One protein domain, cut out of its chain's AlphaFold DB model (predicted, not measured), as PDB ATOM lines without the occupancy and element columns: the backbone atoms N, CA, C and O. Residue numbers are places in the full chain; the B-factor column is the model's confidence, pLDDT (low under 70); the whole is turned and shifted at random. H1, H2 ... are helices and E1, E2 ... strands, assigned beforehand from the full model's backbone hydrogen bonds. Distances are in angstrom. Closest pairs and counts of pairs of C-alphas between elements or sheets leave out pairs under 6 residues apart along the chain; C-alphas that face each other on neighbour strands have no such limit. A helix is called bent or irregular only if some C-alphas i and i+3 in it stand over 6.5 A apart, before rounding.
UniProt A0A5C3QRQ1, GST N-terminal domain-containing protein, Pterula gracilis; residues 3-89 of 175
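AT A GLANCE: This is residues 3 to 89 of the 175 residues of the protein "GST N-terminal domain-containing protein" of Pterula gracilis (UniProt A0A5C3QRQ1). A small sheet of four strands, E2, E1, E5 and E6, has one helix over each face, H2 on one and H1 on the other; the little hairpin of E3 and E4 lies off at one end of the domain, and residues 7 to 25 form a long loop between E1 and E2. The printed part has 87 residues with two named helices and six named strands, in the order E1, E2, H1, E3, E4, E5, E6, H2. The four-stranded sheet is mixed, and the class is mixed, helices and strands. The whole is compact, with a radius of gyration of the C-alphas of 13.3 A and spans of 37 by 33 by 21 A.

HOW THE PARTS SIT: The sheet runs, strand beside strand, E2 (residues 26 to 30), E1 (residues 3 to 6), E5 (residues 63 to 66) and E6 (residues 73 to 76). E2 and E1 are parallel at 38 degrees, with N 4 and O 27 within hydrogen-bond range at 2.8 A. E1 and E5 are antiparallel at 172 degrees, with N 5 and O 63 at 2.8 A. E5 and E6, a hairpin, are antiparallel at 167 degrees, with N 66 and O 73 at 2.8 A. H2 (residues 78 to 88) is on the sheet at a height of 9.6 A and runs along the strands, at 2 degrees to E6 on the local plane; its closest C-alpha pair with E6 is Val 75 and Ile 81, 5.9 A. H1 (residues 33 to 43) is on the opposite face at a height of 10.1 A, only just over E5 and E6, with 3 of its C-alphas falling on each; the C-alphas of Leu 43 and Ala 74, its closest with E6, are 6.6 A apart. H1 and H2 are apart. The hairpin of E3 (residues 49 to 51) and E4 (residues 56 to 58) is antiparallel at 132 degrees, with N 51 and O 56 at 2.8 A; both strands are apart from E5. In H2 every O i to N i+4 pair is within hydrogen-bond range, in H1 5 of 7.

IN THESE COORDINATES: E1 begins at C-alpha 3, (27.070, 17.774, -38.554). E2 is 12.8 A long, E5 10.0 A and E6 10.1 A. H1 is 16.0 A long and irregular: C-alphas 34 and 37 are 7.1 A apart. H2 is 15.1 A long and ends at C-alpha 88, (20.204, 6.685, -45.366).

THE WHOLE: The C-alphas of Leu 52 and Gly 70, the two farthest apart, are 38.2 A apart. The printed part has no cut. The link from E1 to E2, 19 residues, is long, and that from E5 to E6 is short. The mean pLDDT of the printed part is 83.2; residues 9 to 22 and 52 to 53 are under 70.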
ATOM      1  N   THR A   3      26.138  16.647 -38.575       93.12
ATOM      2  CA  THR A   3      27.070  17.774 -38.554       93.12
ATOM      3  C   THR A   3      27.457  18.094 -39.987       93.12
ATOM      4  O   THR A   3      27.980  17.230 -40.683       93.12
ATOM      5  N   PHE A   4      27.188  19.315 -40.436       91.25
ATOM      6  CA  PHE A   4      27.512  19.806 -41.769       91.25
ATOM      7  C   PHE A   4      28.691  20.777 -41.684       91.25
ATOM      8  O   PHE A   4      28.567  21.855 -41.102       91.25
ATOM      9  N   TYR A   5      29.833  20.399 -42.244       91.31
ATOM     10  CA  TYR A   5      31.031  21.231 -42.261       91.31
ATOM     11  C   TYR A   5      31.020  22.168 -43.474       91.31
ATOM     12  O   TYR A   5      30.935  21.703 -44.614       91.31
ATOM     13  N   ASP A   6      31.136  23.477 -43.231       87.44
ATOM     14  CA  ASP A   6      31.121  24.524 -44.267       87.44
ATOM     15  C   ASP A   6      32.202  25.593 -44.024       87.44
ATOM     16  O   ASP A   6      32.747  25.707 -42.927       87.44
ATOM     17  N   ILE A   7      32.514  26.393 -45.043       82.81
ATOM     18  CA  ILE A   7      33.442  27.525 -44.933       82.81
ATOM     19  C   ILE A   7      32.680  28.751 -44.404       82.81
ATOM     20  O   ILE A   7      31.608  29.082 -44.924       82.81
ATOM     21  N   PRO A   8      33.213  29.479 -43.405       77.25
ATOM     22  CA  PRO A   8      32.576  30.698 -42.924       77.25
ATOM     23  C   PRO A   8      32.549  31.778 -44.019       77.25
ATOM     24  O   PRO A   8      33.584  32.296 -44.440       77.25
ATOM     25  N   GLY A   9      31.342  32.148 -44.449       68.00
ATOM     26  CA  GLY A   9      31.112  33.281 -45.346       68.00
ATOM     27  C   GLY A   9      30.955  34.617 -44.606       68.00
ATOM     28  O   GLY A   9      30.570  34.666 -43.431       68.00
ATOM     29  N   THR A  10      31.209  35.720 -45.312       65.19
ATOM     30  CA  THR A  10      30.977  37.095 -44.819       65.19
ATOM     31  C   THR A  10      29.528  37.569 -44.988       65.19
ATOM     32  O   THR A  10      29.143  38.578 -44.399       65.19
ATOM     33  N   LEU A  11      28.704  36.834 -45.744       59.56
ATOM     34  CA  LEU A  11      27.299  37.169 -45.994       59.56
ATOM     35  C   LEU A  11      26.388  36.817 -44.790       59.56
ATOM     36  O   LEU A  11      26.626  35.808 -44.117       59.56
ATOM     37  N   PRO A  12      25.333  37.611 -44.505       49.69
ATOM     38  CA  PRO A  12      24.364  37.289 -43.456       49.69
ATOM     39  C   PRO A  12      23.606  35.986 -43.782       49.69
ATOM     40  O   PRO A  12      23.135  35.821 -44.901       49.69
ATOM     41  N   GLY A  13      23.469  35.075 -42.805       53.62
ATOM     42  CA  GLY A  13      22.847  33.747 -42.997       53.62
ATOM     43  C   GLY A  13      23.837  32.608 -43.300       53.62
ATOM     44  O   GLY A  13      23.527  31.717 -44.079       53.62
ATOM     45  N   LYS A  14      25.030  32.678 -42.694       56.19
ATOM     46  CA  LYS A  14      26.272  31.928 -42.967       56.19
ATOM     47  C   LYS A  14      26.124  30.430 -43.288       56.19
ATOM     48  O   LYS A  14      26.337  29.570 -42.441       56.19
ATOM     49  N   SER A  15      25.863  30.156 -44.559       50.50
ATOM     50  CA  SER A  15      26.284  28.973 -45.303       50.50
ATOM     51  C   SER A  15      26.247  29.353 -46.784       50.50
ATOM     52  O   SER A  15      25.273  29.943 -47.249       50.50
ATOM     53  N   VAL A  16      27.326  29.096 -47.524       47.25
ATOM     54  CA  VAL A  16      27.403  29.395 -48.971       47.25
ATOM     55  C   VAL A  16      26.965  28.199 -49.821       47.25
ATOM     56  O   VAL A  16      27.068  28.237 -51.047       47.25
ATOM     57  N   THR A  17      26.480  27.126 -49.189       48.22
ATOM     58  CA  THR A  17      26.231  25.847 -49.855       48.22
ATOM     59  C   THR A  17      24.737  25.624 -50.166       48.22
ATOM     60  O   THR A  17      23.877  25.824 -49.307       48.22
ATOM     61  N   PRO A  18      24.375  25.185 -51.390       40.91
ATOM     62  CA  PRO A  18      22.974  25.084 -51.832       40.91
ATOM     63  C   PRO A  18      22.096  23.994 -51.178       40.91
ATOM     64  O   PRO A  18      20.912  23.900 -51.505       40.91
ATOM     65  N   ASN A  19      22.630  23.138 -50.299       48.69
ATOM     66  CA  ASN A  19      22.042  21.814 -50.027       48.69
ATOM     67  C   ASN A  19      21.050  21.730 -48.845       48.69
ATOM     68  O   ASN A  19      20.703  20.640 -48.397       48.69
ATOM     69  N   THR A  20      20.491  22.847 -48.378       50.66
ATOM     70  CA  THR A  20      19.587  22.902 -47.206       50.66
ATOM     71  C   THR A  20      18.158  22.366 -47.433       50.66
ATOM     72  O   THR A  20      17.293  22.506 -46.571       50.66
ATOM     73  N   ARG A  21      17.862  21.728 -48.574       53.16
ATOM     74  CA  ARG A  21      16.479  21.485 -49.042       53.16
ATOM     75  C   ARG A  21      15.847  20.129 -48.683       53.16
ATOM     76  O   ARG A  21      14.765  19.836 -49.182       53.16
ATOM     77  N   ARG A  22      16.463  19.302 -47.826       69.81
ATOM     78  CA  ARG A  22      15.921  17.962 -47.482       69.81
ATOM     79  C   ARG A  22      15.036  17.898 -46.235       69.81
ATOM     80  O   ARG A  22      14.443  16.856 -45.984       69.81
ATOM     81  N   GLY A  23      14.963  18.967 -45.441       72.94
ATOM     82  CA  GLY A  23      14.216  18.959 -44.173       72.94
ATOM     83  C   GLY A  23      14.816  18.052 -43.088       72.94
ATOM     84  O   GLY A  23      14.175  17.824 -42.067       72.94
ATOM     85  N   ILE A  24      16.037  17.547 -43.293       82.44
ATOM     86  CA  ILE A  24      16.765  16.765 -42.293       82.44
ATOM     87  C   ILE A  24      17.447  17.740 -41.331       82.44
ATOM     88  O   ILE A  24      18.173  18.617 -41.802       82.44
ATOM     89  N   PRO A  25      17.240  17.618 -40.009       84.88
ATOM     90  CA  PRO A  25      17.911  18.472 -39.039       84.88
ATOM     91  C   PRO A  25      19.431  18.281 -39.071       84.88
ATOM     92  O   PRO A  25      19.934  17.168 -38.919       84.88
ATOM     93  N   PHE A  26      20.165  19.381 -39.202       86.56
ATOM     94  CA  PHE A  26      21.622  19.400 -39.106       86.56
ATOM     95  C   PHE A  26      22.085  20.618 -38.308       86.56
ATOM     96  O   PHE A  26      21.368  21.615 -38.193       86.56
ATOM     97  N   ARG A  27      23.304  20.540 -37.773       87.75
ATOM     98  CA  ARG A  27      24.043  21.713 -37.299       87.75
ATOM     99  C   ARG A  27      25.173  22.029 -38.267       87.75
ATOM    100  O   ARG A  27      25.778  21.105 -38.806       87.75
ATOM    101  N   THR A  28      25.475  23.306 -38.452       87.56
ATOM    102  CA  THR A  28      26.641  23.727 -39.234       87.56
ATOM    103  C   THR A  28      27.844  23.910 -38.319       87.56
ATOM    104  O   THR A  28      27.753  24.612 -37.314       87.56
ATOM    105  N   GLU A  29      28.974  23.318 -38.688       90.06
ATOM    106  CA  GLU A  29      30.279  23.596 -38.094       90.06
ATOM    107  C   GLU A  29      31.148  24.317 -39.127       90.06
ATOM    108  O   GLU A  29      31.469  23.785 -40.188       90.06
ATOM    109  N   CYS A  30      31.497  25.569 -38.833       89.31
ATOM    110  CA  CYS A  30      32.338  26.368 -39.716       89.31
ATOM    111  C   CYS A  30      33.804  25.956 -39.568       89.31
ATOM    112  O   CYS A  30      34.324  25.919 -38.452       89.31
ATOM    113  N   VAL A  31      34.477  25.717 -40.690       90.62
ATOM    114  CA  VAL A  31      35.893  25.347 -40.741       90.62
ATOM    115  C   VAL A  31      36.611  26.279 -41.699       90.62
ATOM    116  O   VAL A  31      36.216  26.451 -42.852       90.62
ATOM    117  N   GLU A  32      37.672  26.902 -41.205       91.06
ATOM    118  CA  GLU A  32      38.512  27.778 -42.010       91.06
ATOM    119  C   GLU A  32      39.255  26.963 -43.079       91.06
ATOM    120  O   GLU A  32      39.717  25.848 -42.829       91.06
ATOM    121  N   ALA A  33      39.407  27.522 -44.283       89.62
ATOM    122  CA  ALA A  33      40.081  26.867 -45.405       89.62
ATOM    123  C   ALA A  33      41.439  26.201 -45.066       89.62
ATOM    124  O   ALA A  33      41.656  25.068 -45.508       89.62
ATOM    125  N   PRO A  34      42.357  26.821 -44.286       92.94
ATOM    126  CA  PRO A  34      43.610  26.167 -43.894       92.94
ATOM    127  C   PRO A  34      43.442  24.885 -43.066       92.94
ATOM    128  O   PRO A  34      44.316  24.019 -43.133       92.94
ATOM    129  N   ASP A  35      42.329  24.727 -42.350       95.44
ATOM    130  CA  ASP A  35      42.120  23.633 -41.397       95.44
ATOM    131  C   ASP A  35      41.388  22.430 -42.013       95.44
ATOM    132  O   ASP A  35      41.374  21.343 -41.431       95.44
ATOM    133  N   ILE A  36      40.849  22.565 -43.233       93.88
ATOM    134  CA  ILE A  36      40.101  21.499 -43.926       93.88
ATOM    135  C   ILE A  36      40.942  20.220 -44.048       93.88
ATOM    136  O   ILE A  36      40.454  19.117 -43.809       93.88
ATOM    137  N   LYS A  37      42.236  20.331 -44.368       94.56
ATOM    138  CA  LYS A  37      43.116  19.154 -44.467       94.56
ATOM    139  C   LYS A  37      43.250  18.413 -43.132       94.56
ATOM    140  O   LYS A  37      43.301  17.183 -43.118       94.56
ATOM    141  N   ALA A  38      43.324  19.145 -42.021       96.44
ATOM    142  CA  ALA A  38      43.380  18.547 -40.691       96.44
ATOM    143  C   ALA A  38      42.052  17.861 -40.348       96.44
ATOM    144  O   ALA A  38      42.074  16.744 -39.835       96.44
ATOM    145  N   LEU A  39      40.917  18.462 -40.723       96.06
ATOM    146  CA  LEU A  39      39.594  17.861 -40.560       96.06
ATOM    147  C   LEU A  39      39.483  16.500 -41.264       96.06
ATOM    148  O   LEU A  39      39.070  15.535 -40.631       96.06
ATOM    149  N   TYR A  40      39.913  16.389 -42.528       96.19
ATOM    150  CA  TYR A  40      39.931  15.103 -43.249       96.19
ATOM    151  C   TYR A  40      40.687  14.019 -42.468       96.19
ATOM    152  O   TYR A  40      40.208  12.894 -42.337       96.19
ATOM    153  N   LYS A  41      41.851  14.372 -41.905       96.12
ATOM    154  CA  LYS A  41      42.653  13.456 -41.086       96.12
ATOM    155  C   LYS A  41      41.923  13.054 -39.803       96.12
ATOM    156  O   LYS A  41      41.915  11.873 -39.475       96.12
ATOM    157  N   THR A  42      41.324  14.009 -39.093       96.50
ATOM    158  CA  THR A  42      40.569  13.759 -37.855       96.50
ATOM    159  C   THR A  42      39.371  12.844 -38.094       96.50
ATOM    160  O   THR A  42      39.120  11.948 -37.297       96.50
ATOM    161  N   LEU A  43      38.664  13.041 -39.208       95.31
ATOM    162  CA  LEU A  43      37.503  12.237 -39.590       95.31
ATOM    163  C   LEU A  43      37.876  10.898 -40.247       95.31
ATOM    164  O   LEU A  43      36.994  10.086 -40.509       95.31
ATOM    165  N   GLY A  44      39.159  10.660 -40.533       94.94
ATOM    166  CA  GLY A  44      39.622   9.426 -41.175       94.94
ATOM    167  C   GLY A  44      39.142   9.251 -42.620       94.94
ATOM    168  O   GLY A  44      39.081   8.123 -43.105       94.94
ATOM    169  N   ILE A  45      38.805  10.342 -43.313       94.44
ATOM    170  CA  ILE A  45      38.300  10.327 -44.694       94.44
ATOM    171  C   ILE A  45      39.372  10.783 -45.687       94.44
ATOM    172  O   ILE A  45      40.307  11.509 -45.341       94.44
ATOM    173  N   THR A  46      39.239  10.371 -46.947       92.81
ATOM    174  CA  THR A  46      40.183  10.705 -48.021       92.81
ATOM    175  C   THR A  46      39.552  11.637 -49.059       92.81
ATOM    176  O   THR A  46      38.366  11.515 -49.366       92.81
ATOM    177  N   PRO A  47      40.322  12.580 -49.633       90.19
ATOM    178  CA  PRO A  47      39.866  13.383 -50.762       90.19
ATOM    179  C   PRO A  47      39.458  12.527 -51.962       90.19
ATOM    180  O   PRO A  47      40.200  11.633 -52.369       90.19
ATOM    181  N   LYS A  48      38.313  12.851 -52.565       85.31
ATOM    182  CA  LYS A  48      37.810  12.194 -53.783       85.31
ATOM    183  C   LYS A  48      38.393  12.766 -55.070       85.31
ATOM    184  O   LYS A  48      38.458  12.067 -56.076       85.31
ATOM    185  N   SER A  49      38.828  14.023 -55.040       81.69
ATOM    186  CA  SER A  49      39.400  14.697 -56.201       81.69
ATOM    187  C   SER A  49      40.859  15.077 -55.977       81.69
ATOM    188  O   SER A  49      41.367  15.153 -54.854       81.69
ATOM    189  N   THR A  50      41.552  15.296 -57.086       82.88
ATOM    190  CA  THR A  50      42.949  15.718 -57.126       82.88
ATOM    191  C   THR A  50      43.105  16.877 -58.103       82.88
ATOM    192  O   THR A  50      42.324  17.068 -59.036       82.88
ATOM    193  N   TYR A  51      44.135  17.677 -57.884       73.19
ATOM    194  CA  TYR A  51      44.600  18.710 -58.793       73.19
ATOM    195  C   TYR A  51      45.851  18.250 -59.538       73.19
ATOM    196  O   TYR A  51      46.486  17.266 -59.155       73.19
ATOM    197  N   LEU A  52      46.223  19.015 -60.573       68.19
ATOM    198  CA  LEU A  52      47.439  18.802 -61.365       68.19
ATOM    199  C   LEU A  52      47.512  17.371 -61.920       68.19
ATOM    200  O   LEU A  52      48.471  16.653 -61.671       68.19
ATOM    201  N   ALA A  53      46.457  16.964 -62.635       68.62
ATOM    202  CA  ALA A  53      46.363  15.663 -63.300       68.62
ATOM    203  C   ALA A  53      46.601  14.453 -62.370       68.62
ATOM    204  O   ALA A  53      47.331  13.534 -62.722       68.62
ATOM    205  N   GLY A  54      45.992  14.442 -61.178       71.62
ATOM    206  CA  GLY A  54      46.075  13.287 -60.273       71.62
ATOM    207  C   GLY A  54      47.014  13.452 -59.082       71.62
ATOM    208  O   GLY A  54      46.993  12.624 -58.179       71.62
ATOM    209  N   VAL A  55      47.848  14.495 -59.061       76.25
ATOM    210  CA  VAL A  55      49.034  14.522 -58.187       76.25
ATOM    211  C   VAL A  55      48.745  15.078 -56.796       76.25
ATOM    212  O   VAL A  55      49.221  14.539 -55.801       76.25
ATOM    213  N   THR A  56      47.996  16.178 -56.691       81.31
ATOM    214  CA  THR A  56      47.782  16.851 -55.396       81.31
ATOM    215  C   THR A  56      46.370  16.586 -54.883       81.31
ATOM    216  O   THR A  56      45.425  17.004 -55.548       81.31
ATOM    217  N   PRO A  57      46.176  15.949 -53.713       87.44
ATOM    218  CA  PRO A  57      44.842  15.731 -53.160       87.44
ATOM    219  C   PRO A  57      44.100  17.050 -52.916       87.44
ATOM    220  O   PRO A  57      44.657  17.989 -52.342       87.44
ATOM    221  N   HIS A  58      42.840  17.110 -53.341       86.00
ATOM    222  CA  HIS A  58      41.979  18.274 -53.178       86.00
ATOM    223  C   HIS A  58      41.098  18.114 -51.937       86.00
ATOM    224  O   HIS A  58      40.042  17.488 -51.971       86.00
ATOM    225  N   TYR A  59      41.545  18.703 -50.833       90.44
ATOM    226  CA  TYR A  59      40.773  18.785 -49.596       90.44
ATOM    227  C   TYR A  59      39.720  19.883 -49.737       90.44
ATOM    228  O   TYR A  59      40.078  21.044 -49.940       90.44
ATOM    229  N   CYS A  60      38.440  19.522 -49.659       87.12
ATOM    230  CA  CYS A  60      37.345  20.454 -49.906       87.12
ATOM    231  C   CYS A  60      36.137  20.193 -49.011       87.12
ATOM    232  O   CYS A  60      36.004  19.139 -48.397       87.12
ATOM    233  N   LEU A  61      35.268  21.191 -48.939       90.31
ATOM    234  CA  LEU A  61      33.952  21.098 -48.323       90.31
ATOM    235  C   LEU A  61      32.889  21.116 -49.439       90.31
ATOM    236  O   LEU A  61      33.175  21.627 -50.526       90.31
ATOM    237  N   PRO A  62      31.683  20.567 -49.205       90.50
ATOM    238  CA  PRO A  62      31.155  20.115 -47.912       90.50
ATOM    239  C   PRO A  62      31.644  18.734 -47.445       90.50
ATOM    240  O   PRO A  62      32.000  17.870 -48.248       90.50
ATOM    241  N   ILE A  63      31.594  18.535 -46.124       92.81
ATOM    242  CA  ILE A  63      31.666  17.233 -45.444       92.81
ATOM    243  C   ILE A  63      30.454  17.120 -44.516       92.81
ATOM    244  O   ILE A  63      30.073  18.108 -43.889       92.81
ATOM    245  N   ILE A  64      29.882  15.926 -44.382       93.69
ATOM    246  CA  ILE A  64      28.950  15.615 -43.295       93.69
ATOM    247  C   ILE A  64      29.491  14.526 -42.382       93.69
ATOM    248  O   ILE A  64      30.194  13.622 -42.830       93.69
ATOM    249  N   VAL A  65      29.111  14.608 -41.113       95.50
ATOM    250  CA  VAL A  65      29.203  13.506 -40.156       95.50
ATOM    251  C   VAL A  65      27.806  13.206 -39.652       95.50
ATOM    252  O   VAL A  65      27.119  14.098 -39.152       95.50
ATOM    253  N   ASP A  66      27.384  11.961 -39.796       94.00
ATOM    254  CA  ASP A  66      26.062  11.501 -39.419       94.00
ATOM    255  C   ASP A  66      26.136  10.388 -38.376       94.00
ATOM    256  O   ASP A  66      26.597   9.283 -38.651       94.00
ATOM    257  N   ASP A  67      25.646  10.697 -37.177       92.06
ATOM    258  CA  ASP A  67      25.556   9.764 -36.050       92.06
ATOM    259  C   ASP A  67      24.141   9.181 -35.849       92.06
ATOM    260  O   ASP A  67      23.870   8.561 -34.823       92.06
ATOM    261  N   GLN A  68      23.180   9.445 -36.744       86.19
ATOM    262  CA  GLN A  68      21.776   9.027 -36.566       86.19
ATOM    263  C   GLN A  68      21.486   7.622 -37.096       86.19
ATOM    264  O   GLN A  68      20.535   6.990 -36.646       86.19
ATOM    265  N   THR A  69      22.303   7.108 -38.014       81.44
ATOM    266  CA  THR A  69      22.038   5.852 -38.732       81.44
ATOM    267  C   THR A  69      22.545   4.602 -38.001       81.44
ATOM    268  O   THR A  69      22.711   3.549 -38.609       81.44
ATOM    269  N   GLY A  70      22.848   4.704 -36.702       78.25
ATOM    270  CA  GLY A  70      23.375   3.606 -35.876       78.25
ATOM    271  C   GLY A  70      24.873   3.316 -36.047       78.25
ATOM    272  O   GLY A  70      25.458   2.603 -35.237       78.25
ATOM    273  N   THR A  71      25.524   3.885 -37.060       84.25
ATOM    274  CA  THR A  71      26.985   3.923 -37.221       84.25
ATOM    275  C   THR A  71      27.370   5.315 -37.694       84.25
ATOM    276  O   THR A  71      26.710   5.841 -38.587       84.25
ATOM    277  N   THR A  72      28.421   5.894 -37.109       90.44
ATOM    278  CA  THR A  72      28.939   7.200 -37.525       90.44
ATOM    279  C   THR A  72      29.478   7.122 -38.950       90.44
ATOM    280  O   THR A  72      30.455   6.417 -39.212       90.44
ATOM    281  N   ALA A  73      28.853   7.857 -39.867       93.25
ATOM    282  CA  ALA A  73      29.293   7.982 -41.251       93.25
ATOM    283  C   ALA A  73      29.887   9.374 -41.491       93.25
ATOM    284  O   ALA A  73      29.219  10.379 -41.271       93.25
ATOM    285  N   ALA A  74      31.131   9.435 -41.970       95.38
ATOM    286  CA  ALA A  74      31.760  10.668 -42.433       95.38
ATOM    287  C   ALA A  74      31.844  10.645 -43.966       95.38
ATOM    288  O   ALA A  74      32.479   9.759 -44.541       95.38
ATOM    289  N   VAL A  75      31.194  11.602 -44.631       93.88
ATOM    290  CA  VAL A  75      31.066  11.631 -46.096       93.88
ATOM    291  C   VAL A  75      31.513  12.990 -46.620       93.88
ATOM    292  O   VAL A  75      31.012  14.026 -46.190       93.88
ATOM    293  N   SER A  76      32.461  12.984 -47.555       92.25
ATOM    294  CA  SER A  76      32.889  14.167 -48.314       92.25
ATOM    295  C   SER A  76      32.458  14.045 -49.767       92.25
ATOM    296  O   SER A  76      32.249  12.921 -50.209       92.25
ATOM    297  N   ASP A  77      32.491  15.163 -50.498       89.06
ATOM    298  CA  ASP A  77      32.000  15.314 -51.876       89.06
ATOM    299  C   ASP A  77      30.476  15.496 -51.945       89.06
ATOM    300  O   ASP A  77      29.704  14.726 -51.378       89.06
ATOM    301  N   SER A  78      30.021  16.556 -52.620       88.75
ATOM    302  CA  SER A  78      28.600  16.917 -52.644       88.75
ATOM    303  C   SER A  78      27.717  15.869 -53.317       88.75
ATOM    304  O   SER A  78      26.555  15.733 -52.926       88.75
ATOM    305  N   TRP A  79      28.237  15.141 -54.307       90.94
ATOM    306  CA  TRP A  79      27.499  14.076 -54.978       90.94
ATOM    307  C   TRP A  79      27.365  12.857 -54.065       90.94
ATOM    308  O   TRP A  79      26.258  12.354 -53.868       90.94
ATOM    309  N   ASP A  80      28.460  12.432 -53.435       92.44
ATOM    310  CA  ASP A  80      28.452  11.306 -52.492       92.44
ATOM    311  C   ASP A  80      27.596  11.604 -51.253       92.44
ATOM    312  O   ASP A  80      26.853  10.739 -50.790       92.44
ATOM    313  N   ILE A  81      27.624  12.844 -50.757       92.38
ATOM    314  CA  ILE A  81      26.728  13.310 -49.693       92.38
ATOM    315  C   ILE A  81      25.268  13.191 -50.136       92.38
ATOM    316  O   ILE A  81      24.451  12.658 -49.391       92.38
ATOM    317  N   ALA A  82      24.921  13.659 -51.338       91.56
ATOM    318  CA  ALA A  82      23.557  13.554 -51.855       91.56
ATOM    319  C   ALA A  82      23.099  12.090 -51.957       91.56
ATOM    320  O   ALA A  82      21.975  11.771 -51.571       91.56
ATOM    321  N   VAL A  83      23.973  11.205 -52.444       92.50
ATOM    322  CA  VAL A  83      23.723   9.759 -52.541       92.50
ATOM    323  C   VAL A  83      23.493   9.155 -51.162       92.50
ATOM    324  O   VAL A  83      22.460   8.529 -50.943       92.50
ATOM    325  N   TYR A  84      24.425   9.378 -50.231       93.31
ATOM    326  CA  TYR A  84      24.337   8.877 -48.863       93.31
ATOM    327  C   TYR A  84      23.028   9.311 -48.214       93.31
ATOM    328  O   TYR A  84      22.302   8.495 -47.660       93.31
ATOM    329  N   LEU A  85      22.695  10.593 -48.332       92.12
ATOM    330  CA  LEU A  85      21.483  11.160 -47.767       92.12
ATOM    331  C   LEU A  85      20.219  10.507 -48.363       92.12
ATOM    332  O   LEU A  85      19.275  10.233 -47.618       92.12
ATOM    333  N   ASP A  86      20.175  10.243 -49.672       91.06
ATOM    334  CA  ASP A  86      19.033   9.586 -50.328       91.06
ATOM    335  C   ASP A  86      18.864   8.112 -49.910       91.06
ATOM    336  O   ASP A  86      17.745   7.597 -49.849       91.06
ATOM    337  N   GLU A  87      19.971   7.434 -49.602       91.62
ATOM    338  CA  GLU A  87      20.003   6.033 -49.174       91.62
ATOM    339  C   GLU A  87      19.711   5.881 -47.668       91.62
ATOM    340  O   GLU A  87      18.890   5.049 -47.282       91.62
ATOM    341  N   ALA A  88      20.322   6.716 -46.825       92.50
ATOM    342  CA  ALA A  88      20.204   6.685 -45.366       92.50
ATOM    343  C   ALA A  88      18.859   7.212 -44.839       92.50
ATOM    344  O   ALA A  88      18.404   6.787 -43.779       92.50
ATOM    345  N   TYR A  89      18.213   8.119 -45.579       90.81
ATOM    346  CA  TYR A  89      16.944   8.744 -45.194       90.81
ATOM    347  C   TYR A  89      15.890   8.548 -46.289       90.81
ATOM    348  O   TYR A  89      15.574   9.500 -47.016       90.81
TER     349      TYR A  89